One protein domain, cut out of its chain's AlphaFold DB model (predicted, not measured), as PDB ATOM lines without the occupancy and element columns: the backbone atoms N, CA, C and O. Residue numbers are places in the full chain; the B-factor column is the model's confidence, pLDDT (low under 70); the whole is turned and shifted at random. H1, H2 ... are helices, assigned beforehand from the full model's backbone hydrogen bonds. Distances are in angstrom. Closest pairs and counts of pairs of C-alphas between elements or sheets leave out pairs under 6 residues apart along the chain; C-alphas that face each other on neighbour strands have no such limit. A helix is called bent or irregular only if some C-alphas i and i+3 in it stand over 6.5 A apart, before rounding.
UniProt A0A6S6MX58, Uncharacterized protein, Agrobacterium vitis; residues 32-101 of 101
ATOM      1  N   SER A  32     -27.072  27.741  25.771       62.69
ATOM      2  CA  SER A  32     -27.491  26.967  26.935       62.69
ATOM      3  C   SER A  32     -26.297  26.817  27.882       62.69
ATOM      4  O   SER A  32     -25.242  26.347  27.461       62.69
ATOM      5  N   ALA A  33     -26.438  27.194  29.160       67.31
ATOM      6  CA  ALA A  33     -25.341  27.124  30.140       67.31
ATOM      7  C   ALA A  33     -24.656  25.740  30.160       67.31
ATOM      8  O   ALA A  33     -23.443  25.636  30.317       67.31
ATOM      9  N   ASN A  34     -25.435  24.692  29.882       66.25
ATOM     10  CA  ASN A  34     -24.976  23.320  29.707       66.25
ATOM     11  C   ASN A  34     -24.010  23.119  28.514       66.25
ATOM     12  O   ASN A  34     -23.026  22.393  28.642       66.25
ATOM     13  N   THR A  35     -24.239  23.760  27.359       67.62
ATOM     14  CA  THR A  35     -23.327  23.677  26.201       67.62
ATOM     15  C   THR A  35     -22.028  24.435  26.463       67.62
ATOM     16  O   THR A  35     -20.946  23.962  26.101       67.62
ATOM     17  N   ILE A  36     -22.114  25.588  27.139       73.88
ATOM     18  CA  ILE A  36     -20.935  26.362  27.551       73.88
ATOM     19  C   ILE A  36     -20.070  25.532  28.501       73.88
ATOM     20  O   ILE A  36     -18.866  25.419  28.283       73.88
ATOM     21  N   GLU A  37     -20.669  24.906  29.513       75.75
ATOM     22  CA  GLU A  37     -19.953  24.094  30.502       75.75
ATOM     23  C   GLU A  37     -19.285  22.857  29.874       75.75
ATOM     24  O   GLU A  37     -18.112  22.579  30.146       75.75
ATOM     25  N   GLN A  38     -19.976  22.157  28.963       74.50
ATOM     26  CA  GLN A  38     -19.392  21.032  28.218       74.50
ATOM     27  C   GLN A  38     -18.204  21.465  27.360       74.50
ATOM     28  O   GLN A  38     -17.155  20.815  27.354       74.50
ATOM     29  N   THR A  39     -18.339  22.589  26.663       76.94
ATOM     30  CA  THR A  39     -17.267  23.115  25.817       76.94
ATOM     31  C   THR A  39     -16.089  23.586  26.656       76.94
ATOM     32  O   THR A  39     -14.943  23.301  26.322       76.94
ATOM     33  N   GLN A  40     -16.345  24.258  27.778       76.56
ATOM     34  CA  GLN A  40     -15.303  24.753  28.670       76.56
ATOM     35  C   GLN A  40     -14.527  23.607  29.326       76.56
ATOM     36  O   GLN A  40     -13.302  23.686  29.433       76.56
ATOM     37  N   THR A  41     -15.213  22.530  29.712       81.81
ATOM     38  CA  THR A  41     -14.581  21.302  30.218       81.81
ATOM     39  C   THR A  41     -13.657  20.712  29.163       81.81
ATOM     40  O   THR A  41     -12.478  20.484  29.422       81.81
ATOM     41  N   CYS A  42     -14.153  20.583  27.935       81.94
ATOM     42  CA  CYS A  42     -13.368  20.023  26.853       81.94
ATOM     43  C   CYS A  42     -12.159  20.896  26.471       81.94
ATOM     44  O   CYS A  42     -11.049  20.393  26.285       81.94
ATOM     45  N   VAL A  43     -12.323  22.221  26.418       79.50
ATOM     46  CA  VAL A  43     -11.215  23.158  26.172       79.50
ATOM     47  C   VAL A  43     -10.177  23.078  27.288       79.50
ATOM     48  O   VAL A  43      -8.986  23.089  26.993       79.50
ATOM     49  N   ARG A  44     -10.590  22.952  28.556       82.38
ATOM     50  CA  ARG A  44      -9.654  22.782  29.681       82.38
ATOM     51  C   ARG A  44      -8.850  21.487  29.580       82.38
ATOM     52  O   ARG A  44      -7.661  21.510  29.880       82.38
ATOM     53  N   GLU A  45      -9.460  20.395  29.132       83.44
ATOM     54  CA  GLU A  45      -8.761  19.121  28.908       83.44
ATOM     55  C   GLU A  45      -7.835  19.160  27.682       83.44
ATOM     56  O   GLU A  45      -6.767  18.546  27.680       83.44
ATOM     57  N   SER A  46      -8.210  19.926  26.655       81.44
ATOM     58  CA  SER A  46      -7.452  20.057  25.404       81.44
ATOM     59  C   SER A  46      -6.300  21.063  25.513       81.44
ATOM     60  O   SER A  46      -5.263  20.892  24.874       81.44
ATOM     61  N   ALA A  47      -6.446  22.105  26.336       80.94
ATOM     62  CA  ALA A  47      -5.467  23.174  26.526       80.94
ATOM     63  C   ALA A  47      -4.030  22.680  26.793       80.94
ATOM     64  O   ALA A  47      -3.118  23.160  26.117       80.94
ATOM     65  N   PRO A  48      -3.778  21.717  27.703       84.56
ATOM     66  CA  PRO A  48      -2.430  21.192  27.894       84.56
ATOM     67  C   PRO A  48      -1.893  20.444  26.663       84.56
ATOM     68  O   PRO A  48      -0.703  20.555  26.386       84.56
ATOM     69  N   LYS A  49      -2.731  19.740  25.886       84.62
ATOM     70  CA  LYS A  49      -2.303  19.077  24.637       84.62
ATOM     71  C   LYS A  49      -1.922  20.091  23.560       84.62
ATOM     72  O   LYS A  49      -0.897  19.933  22.909       84.62
ATOM     73  N   LEU A  50      -2.712  21.156  23.413       83.31
ATOM     74  CA  LEU A  50      -2.392  22.289  22.538       83.31
ATOM     75  C   LEU A  50      -1.077  22.957  22.931       83.31
ATOM     76  O   LEU A  50      -0.277  23.292  22.061       83.31
ATOM     77  N   LEU A  51      -0.843  23.129  24.233       86.31
ATOM     78  CA  LEU A  51       0.403  23.698  24.727       86.31
ATOM     79  C   LEU A  51       1.598  22.786  24.423       86.31
ATOM     80  O   LEU A  51       2.619  23.285  23.969       86.31
ATOM     81  N   GLN A  52       1.467  21.471  24.619       87.81
ATOM     82  CA  GLN A  52       2.508  20.503  24.248       87.81
ATOM     83  C   GLN A  52       2.796  20.542  22.742       87.81
ATOM     84  O   GLN A  52       3.942  20.719  22.358       87.81
ATOM     85  N   GLN A  53       1.763  20.517  21.894       87.12
ATOM     86  CA  GLN A  53       1.918  20.615  20.439       87.12
ATOM     87  C   GLN A  53       2.619  21.912  20.010       87.12
ATOM     88  O   GLN A  53       3.461  21.895  19.118       87.12
ATOM     89  N   ALA A  54       2.293  23.044  20.638       86.75
ATOM     90  CA  ALA A  54       2.935  24.320  20.336       86.75
ATOM     91  C   ALA A  54       4.409  24.371  20.776       86.75
ATOM     92  O   ALA A  54       5.201  25.096  20.175       86.75
ATOM     93  N   LEU A  55       4.766  23.630  21.830       89.75
ATOM     94  CA  LEU A  55       6.145  23.495  22.299       89.75
ATOM     95  C   LEU A  55       6.951  22.530  21.421       89.75
ATOM     96  O   LEU A  55       8.101  22.830  21.104       89.75
ATOM     97  N   ASP A  56       6.345  21.415  21.012       93.19
ATOM     98  CA  ASP A  56       6.966  20.394  20.164       93.19
ATOM     99  C   ASP A  56       7.127  20.873  18.715       93.19
ATOM    100  O   ASP A  56       8.147  20.598  18.079       93.19
ATOM    101  N   ASP A  57       6.156  21.635  18.201       91.19
ATOM    102  CA  ASP A  57       6.195  22.238  16.869       91.19
ATOM    103  C   ASP A  57       5.911  23.756  16.908       91.19
ATOM    104  O   ASP A  57       4.789  24.226  16.654       91.19
ATOM    105  N   PRO A  58       6.956  24.570  17.151       89.00
ATOM    106  CA  PRO A  58       6.852  26.025  17.107       89.00
ATOM    107  C   PRO A  58       6.442  26.549  15.724       89.00
ATOM    108  O   PRO A  58       5.826  27.612  15.613       89.00
ATOM    109  N   SER A  59       6.778  25.819  14.655       89.00
ATOM    110  CA  SER A  59       6.469  26.227  13.284       89.00
ATOM    111  C   SER A  59       4.978  26.076  12.980       89.00
ATOM    112  O   SER A  59       4.377  26.977  12.387       89.00
ATOM    113  N   TRP A  60       4.353  25.007  13.478       88.81
ATOM    114  CA  TRP A  60       2.907  24.816  13.451       88.81
ATOM    115  C   TRP A  60       2.177  25.913  14.230       88.81
ATOM    116  O   TRP A  60       1.179  26.443  13.735       88.81
ATOM    117  N   ALA A  61       2.682  26.313  15.403       87.75
ATOM    118  CA  ALA A  61       2.061  27.359  16.218       87.75
ATOM    119  C   ALA A  61       2.062  28.720  15.500       87.75
ATOM    120  O   ALA A  61       1.026  29.387  15.414       87.75
ATOM    121  N   VAL A  62       3.201  29.102  14.911       90.50
ATOM    122  CA  VAL A  62       3.323  30.335  14.117       90.50
ATOM    123  C   VAL A  62       2.427  30.279  12.879       90.50
ATOM    124  O   VAL A  62       1.681  31.224  12.619       90.50
ATOM    125  N   ALA A  63       2.442  29.170  12.132       89.69
ATOM    126  CA  ALA A  63       1.599  29.004  10.950       89.69
ATOM    127  C   ALA A  63       0.103  29.066  11.296       89.69
ATOM    128  O   ALA A  63      -0.670  29.692  10.571       89.69
ATOM    129  N   SER A  64      -0.305  28.468  12.413       86.25
ATOM    130  CA  SER A  64      -1.685  28.508  12.902       86.25
ATOM    131  C   SER A  64      -2.096  29.922  13.300       86.25
ATOM    132  O   SER A  64      -3.145  30.391  12.863       86.25
ATOM    133  N   GLY A  65      -1.245  30.649  14.033       85.50
ATOM    134  CA  GLY A  65      -1.486  32.052  14.382       85.50
ATOM    135  C   GLY A  65      -1.629  32.953  13.153       85.50
ATOM    136  O   GLY A  65      -2.556  33.763  13.083       85.50
ATOM    137  N   LEU A  66      -0.777  32.766  12.140       90.88
ATOM    138  CA  LEU A  66      -0.885  33.481  10.866       90.88
ATOM    139  C   LEU A  66      -2.182  33.128  10.131       90.88
ATOM    140  O   LEU A  66      -2.909  34.031   9.729       90.88
ATOM    141  N   ARG A  67      -2.524  31.841   9.997       87.75
ATOM    142  CA  ARG A  67      -3.769  31.411   9.334       87.75
ATOM    143  C   ARG A  67      -5.013  31.983  10.010       87.75
ATOM    144  O   ARG A  67      -5.931  32.379   9.302       87.75
ATOM    145  N   ILE A  68      -5.042  32.039  11.343       87.06
ATOM    146  CA  ILE A  68      -6.148  32.652  12.095       87.06
ATOM    147  C   ILE A  68      -6.196  34.158  11.819       87.06
ATOM    148  O   ILE A  68      -7.259  34.693  11.524       87.06
ATOM    149  N   SER A  69      -5.043  34.832  11.845       81.88
ATOM    150  CA  SER A  69      -4.951  36.282  11.610       81.88
ATOM    151  C   SER A  69      -5.378  36.681  10.193       81.88
ATOM    152  O   SER A  69      -6.003  37.719  10.005       81.88
ATOM    153  N   PHE A  70      -5.078  35.844   9.199       89.56
ATOM    154  CA  PHE A  70      -5.528  36.018   7.814       89.56
ATOM    155  C   PHE A  70      -6.966  35.528   7.568       89.56
ATOM    156  O   PHE A  70      -7.463  35.656   6.452       89.56
ATOM    157  N   GLY A  71      -7.634  34.948   8.571       83.94
ATOM    158  CA  GLY A  71      -8.984  34.393   8.435       83.94
ATOM    159  C   GLY A  71      -9.063  33.120   7.582       83.94
ATOM    160  O   GLY A  71     -10.149  32.718   7.179       83.94
ATOM    161  N   TRP A  72      -7.933  32.471   7.294       86.81
ATOM    162  CA  TRP A  72      -7.888  31.215   6.533       86.81
ATOM    163  C   TRP A  72      -8.348  30.008   7.349       86.81
ATOM    164  O   TRP A  72      -8.757  29.001   6.777       86.81
ATOM    165  N   THR A  73      -8.256  30.082   8.677       82.69
ATOM    166  CA  THR A  73      -8.732  29.029   9.577       82.69
ATOM    167  C   THR A  73      -9.360  29.629  10.825       82.69
ATOM    168  O   THR A  73      -9.011  30.736  11.236       82.69
ATOM    169  N   THR A  74     -10.270  28.888  11.452       80.00
ATOM    170  CA  THR A  74     -10.870  29.290  12.725       80.00
ATOM    171  C   THR A  74     -10.089  28.690  13.897       80.00
ATOM    172  O   THR A  74      -9.516  27.604  13.773       80.00
ATOM    173  N   PRO A  75     -10.093  29.339  15.076       73.88
ATOM    174  CA  PRO A  75      -9.488  28.776  16.284       73.88
ATOM    175  C   PRO A  75     -10.031  27.378  16.614       73.88
ATOM    176  O   PRO A  75      -9.287  26.497  17.035       73.88
ATOM    177  N   VAL A  76     -11.323  27.152  16.351       75.19
ATOM    178  CA  VAL A  76     -11.985  25.855  16.539       75.19
ATOM    179  C   VAL A  76     -11.404  24.789  15.613       75.19
ATOM    180  O   VAL A  76     -11.178  23.667  16.060       75.19
ATOM    181  N   ALA A  77     -11.120  25.123  14.352       77.56
ATOM    182  CA  ALA A  77     -10.511  24.186  13.416       77.56
ATOM    183  C   ALA A  77      -9.121  23.740  13.898       77.56
ATOM    184  O   ALA A  77      -8.858  22.540  13.932       77.56
ATOM    185  N   VAL A  78      -8.296  24.679  14.378       79.44
ATOM    186  CA  VAL A  78      -6.956  24.400  14.933       79.44
ATOM    187  C   VAL A  78      -7.038  23.519  16.183       79.44
ATOM    188  O   VAL A  78      -6.336  22.516  16.285       79.44
ATOM    189  N   VAL A  79      -7.939  23.834  17.116       78.56
ATOM    190  CA  VAL A  79      -8.163  23.002  18.312       78.56
ATOM    191  C   VAL A  79      -8.660  21.606  17.928       78.56
ATOM    192  O   VAL A  79      -8.217  20.620  18.504       78.56
ATOM    193  N   SER A  80      -9.531  21.496  16.925       75.94
ATOM    194  CA  SER A  80     -10.087  20.216  16.475       75.94
ATOM    195  C   SER A  80      -9.108  19.328  15.693       75.94
ATOM    196  O   SER A  80      -9.395  18.144  15.491       75.94
ATOM    197  N   GLU A  81      -7.996  19.900  15.227       80.25
ATOM    198  CA  GLU A  81      -6.878  19.191  14.601       80.25
ATOM    199  C   GLU A  81      -6.003  18.520  15.672       80.25
ATOM    200  O   GLU A  81      -5.586  17.379  15.500       80.25
ATOM    201  N   VAL A  82      -5.816  19.189  16.816       80.56
ATOM    202  CA  VAL A  82      -5.052  18.670  17.967       80.56
ATOM    203  C   VAL A  82      -5.900  17.769  18.870       80.56
ATOM    204  O   VAL A  82      -5.402  16.822  19.475       80.56
ATOM    205  N   SER A  83      -7.189  18.069  19.010       76.69
ATOM    206  CA  SER A  83      -8.109  17.393  19.930       76.69
ATOM    207  C   SER A  83      -9.459  17.159  19.240       76.69
ATOM    208  O   SER A  83     -10.403  17.943  19.406       76.69
ATOM    209  N   PRO A  84      -9.572  16.092  18.425       77.69
ATOM    210  CA  PRO A  84     -10.792  15.775  17.686       77.69
ATOM    211  C   PRO A  84     -11.982  15.466  18.604       77.69
ATOM    212  O   PRO A  84     -13.119  15.731  18.211       77.69
ATOM    213  N   GLU A  85     -11.741  14.990  19.830       76.44
ATOM    214  CA  GLU A  85     -12.760  14.806  20.874       76.44
ATOM    215  C   GLU A  85     -13.539  16.092  21.195       76.44
ATOM    216  O   GLU A  85     -14.709  16.037  21.569       76.44
ATOM    217  N   CYS A  86     -12.926  17.257  20.975       76.62
ATOM    218  CA  CYS A  86     -13.497  18.555  21.309       76.62
ATOM    219  C   CYS A  86     -14.323  19.190  20.195       76.62
ATOM    220  O   CYS A  86     -15.032  20.175  20.413       76.62
ATOM    221  N   ARG A  87     -14.263  18.613  18.991       75.31
ATOM    222  CA  ARG A  87     -14.876  19.174  17.787       75.31
ATOM    223  C   ARG A  87     -16.386  19.340  17.932       75.31
ATOM    224  O   ARG A  87     -16.908  20.395  17.590       75.31
ATOM    225  N   THR A  88     -17.069  18.330  18.465       72.44
ATOM    226  CA  THR A  88     -18.533  18.340  18.604       72.44
ATOM    227  C   THR A  88     -18.989  19.392  19.612       72.44
ATOM    228  O   THR A  88     -19.878  20.181  19.302       72.44
ATOM    229  N   ALA A  89     -18.332  19.481  20.774       71.62
ATOM    230  CA  ALA A  89     -18.657  20.477  21.796       71.62
ATOM    231  C   ALA A  89     -18.433  21.910  21.278       71.62
ATOM    232  O   ALA A  89     -19.328  22.750  21.343       71.62
ATOM    233  N   LEU A  90     -17.282  22.160  20.643       74.12
ATOM    234  CA  LEU A  90     -16.962  23.463  20.056       74.12
ATOM    235  C   LEU A  90     -17.876  23.836  18.882       74.12
ATOM    236  O   LEU A  90     -18.197  25.011  18.719       74.12
ATOM    237  N   SER A  91     -18.319  22.867  18.074       69.44
ATOM    238  CA  SER A  91     -19.272  23.133  16.991       69.44
ATOM    239  C   SER A  91     -20.649  23.531  17.512       69.44
ATOM    240  O   SER A  91     -21.261  24.428  16.941       69.44
ATOM    241  N   LEU A  92     -21.117  22.930  18.611       68.62
ATOM    242  CA  LEU A  92     -22.397  23.289  19.225       68.62
ATOM    243  C   LEU A  92     -22.338  24.719  19.775       68.62
ATOM    244  O   LEU A  92     -23.207  25.526  19.460       68.62
ATOM    245  N   LEU A  93     -21.244  25.071  20.459       69.25
ATOM    246  CA  LEU A  93     -21.022  26.431  20.953       69.25
ATOM    247  C   LEU A  93     -20.894  27.464  19.817       69.25
ATOM    248  O   LEU A  93     -21.435  28.565  19.906       69.25
ATOM    249  N   GLY A  94     -20.190  27.116  18.736       64.25
ATOM    250  CA  GLY A  94     -20.040  27.969  17.554       64.25
ATOM    251  C   GLY A  94     -21.341  28.151  16.766       64.25
ATOM    252  O   GLY A  94     -21.550  29.215  16.192       64.25
ATOM    253  N   SER A  95     -22.233  27.156  16.791       60.28
ATOM    254  CA  SER A  95     -23.578  27.241  16.202       60.28
ATOM    255  C   SER A  95     -24.485  28.176  17.003       60.28
ATOM    256  O   SER A  95     -25.249  28.933  16.415       60.28
ATOM    257  N   GLU A  96     -24.382  28.151  18.338       55.09
ATOM    258  CA  GLU A  96     -25.138  29.039  19.236       55.09
ATOM    259  C   GLU A  96     -24.600  30.481  19.229       55.09
ATOM    260  O   GLU A  96     -25.363  31.426  19.395       55.09
ATOM    261  N   THR A  97     -23.295  30.661  19.005       55.28
ATOM    262  CA  THR A  97     -22.653  31.987  18.906       55.28
ATOM    263  C   THR A  97     -22.782  32.590  17.496       55.28
ATOM    264  O   THR A  97     -22.580  33.786  17.313       55.28
ATOM    265  N   GLY A  98     -23.143  31.780  16.496       47.78
ATOM    266  CA  GLY A  98     -23.302  32.162  15.089       47.78
ATOM    267  C   GLY A  98     -24.637  32.826  14.740       47.78
ATOM    268  O   GLY A  98     -25.121  32.643  13.626       47.78
ATOM    269  N   GLY A  99     -25.237  33.569  15.673       46.97
ATOM    270  CA  GLY A  99     -26.335  34.495  15.392       46.97
ATOM    271  C   GLY A  99     -25.796  35.891  15.069       46.97
ATOM    272  O   GLY A  99     -25.740  36.724  15.963       46.97
ATOM    273  N   ASP A 100     -25.397  36.082  13.805       42.19
ATOM    274  CA  ASP A 100     -25.203  37.349  13.070       42.19
ATOM    275  C   ASP A 100     -24.287  38.443  13.676       42.19
ATOM    276  O   ASP A 100     -24.675  39.123  14.622       42.19
ATOM    277  N   VAL A 101     -23.110  38.675  13.060       38.34
ATOM    278  CA  VAL A 101     -22.732  39.870  12.242       38.34
ATOM    279  C   VAL A 101     -21.517  39.518  11.379       38.34
ATOM    280  O   VAL A 101     -20.512  39.030  11.943       38.34
TER     281      VAL A 101
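Overview. This is residues 32 to 101 of the 101 residues of an uncharacterized protein of Agrobacterium vitis (UniProt A0A6S6MX58). One long bent helix, H1, makes one long edge of a flat, loosely filled frame, with the other three helices on one side of it: H2 turns off at the far end of H1b, H3 points at H1b about perpendicular and meets it near Val 82, and H4 packs on H1a at a slant, running the opposite way. H3 and H4 form a helical hairpin beside each other, while H2 meets H1b at a corner and has few contacts with H3. The printed part has 70 residues with four named helices, H1, H2, H3 and H4 in that order, and no named strand; the class is all helix. It is only just compact, close to loose, with a radius of gyration of the C-alphas of 12.8 A, and spans 36 by 28 by 14 A.

Along the chain. Find C-alpha 33 at (-25.341, 27.124, 30.140), where H1, residues 33 to 56, begins. By its hydrogen bonds it was assigned as one helix, but it is bent: C-alphas 45 and 48 are 6.7 A apart. Its arms are H1a, residues 33 to 45, 18.5 A long, and H1b, residues 48 to 56, 12.2 A long, ending with C-alpha 56 at (6.966, 20.394, 20.164). Next come H2, residues 58 to 69, 16.6 A long, and H3, residues 75 to 82, 11.2 A long. H4, residues 84 to 97, is 20.1 A long and ends with C-alpha 97 at (-22.653, 31.987, 18.906); it is irregular, with C-alphas 85 and 88 7.1 A apart, and its line is a rough one.

Arrangement. Start from the hub, H1, which touches three other helices. Its arms H1a and H1b stand at a steep tilt of 37 degrees, only just past shallow. Look at Thr 39 and Ala 89, the closest C-alphas of H1a and H4, 5.0 A apart: these two touch and run opposite ways at a steep tilt of 36 degrees, only just past shallow. H3 touches H1b about perpendicular, at 77 degrees; their closest C-alphas, of Leu 50 and Val 82, are 6.4 A apart. H2, with residues 60 to 61 alone, only just touches H1b, with 3 pairs of C-alphas within 8 A, and only at the corner; the closest C-alphas, of Ala 54 and Ala 61, are 5.2 A apart. The hairpin of H3 and H4 has a shallow tilt of 12 degrees, opposite ways; H4 touches H3 with residues 86 to 91 alone, and the closest C-alphas, of Ser 80 and Arg 87, are 5.1 A apart. H2 and H3 are close but not clearly touching, with the C-alphas of Ile 68 and Pro 75 closest at 6.6 A. H2 and H4 are apart. Every O i to N i+4 pair is within hydrogen-bond range in H1a, H1b, H2 and H3, and 8 of 10 are in H4.

Size, cuts and confidence. The C-alphas farthest apart, of Asp 56 and Asp 100, are 37.0 A apart. The printed part has no cut and ends at Val 101, the chain's last residue. The links H1 to H2, H2 to H3 and H3 to H4 are tight. The mean pLDDT of the printed part is 77.2; look for values under 70 at residues 32 to 35 and 91 to 101.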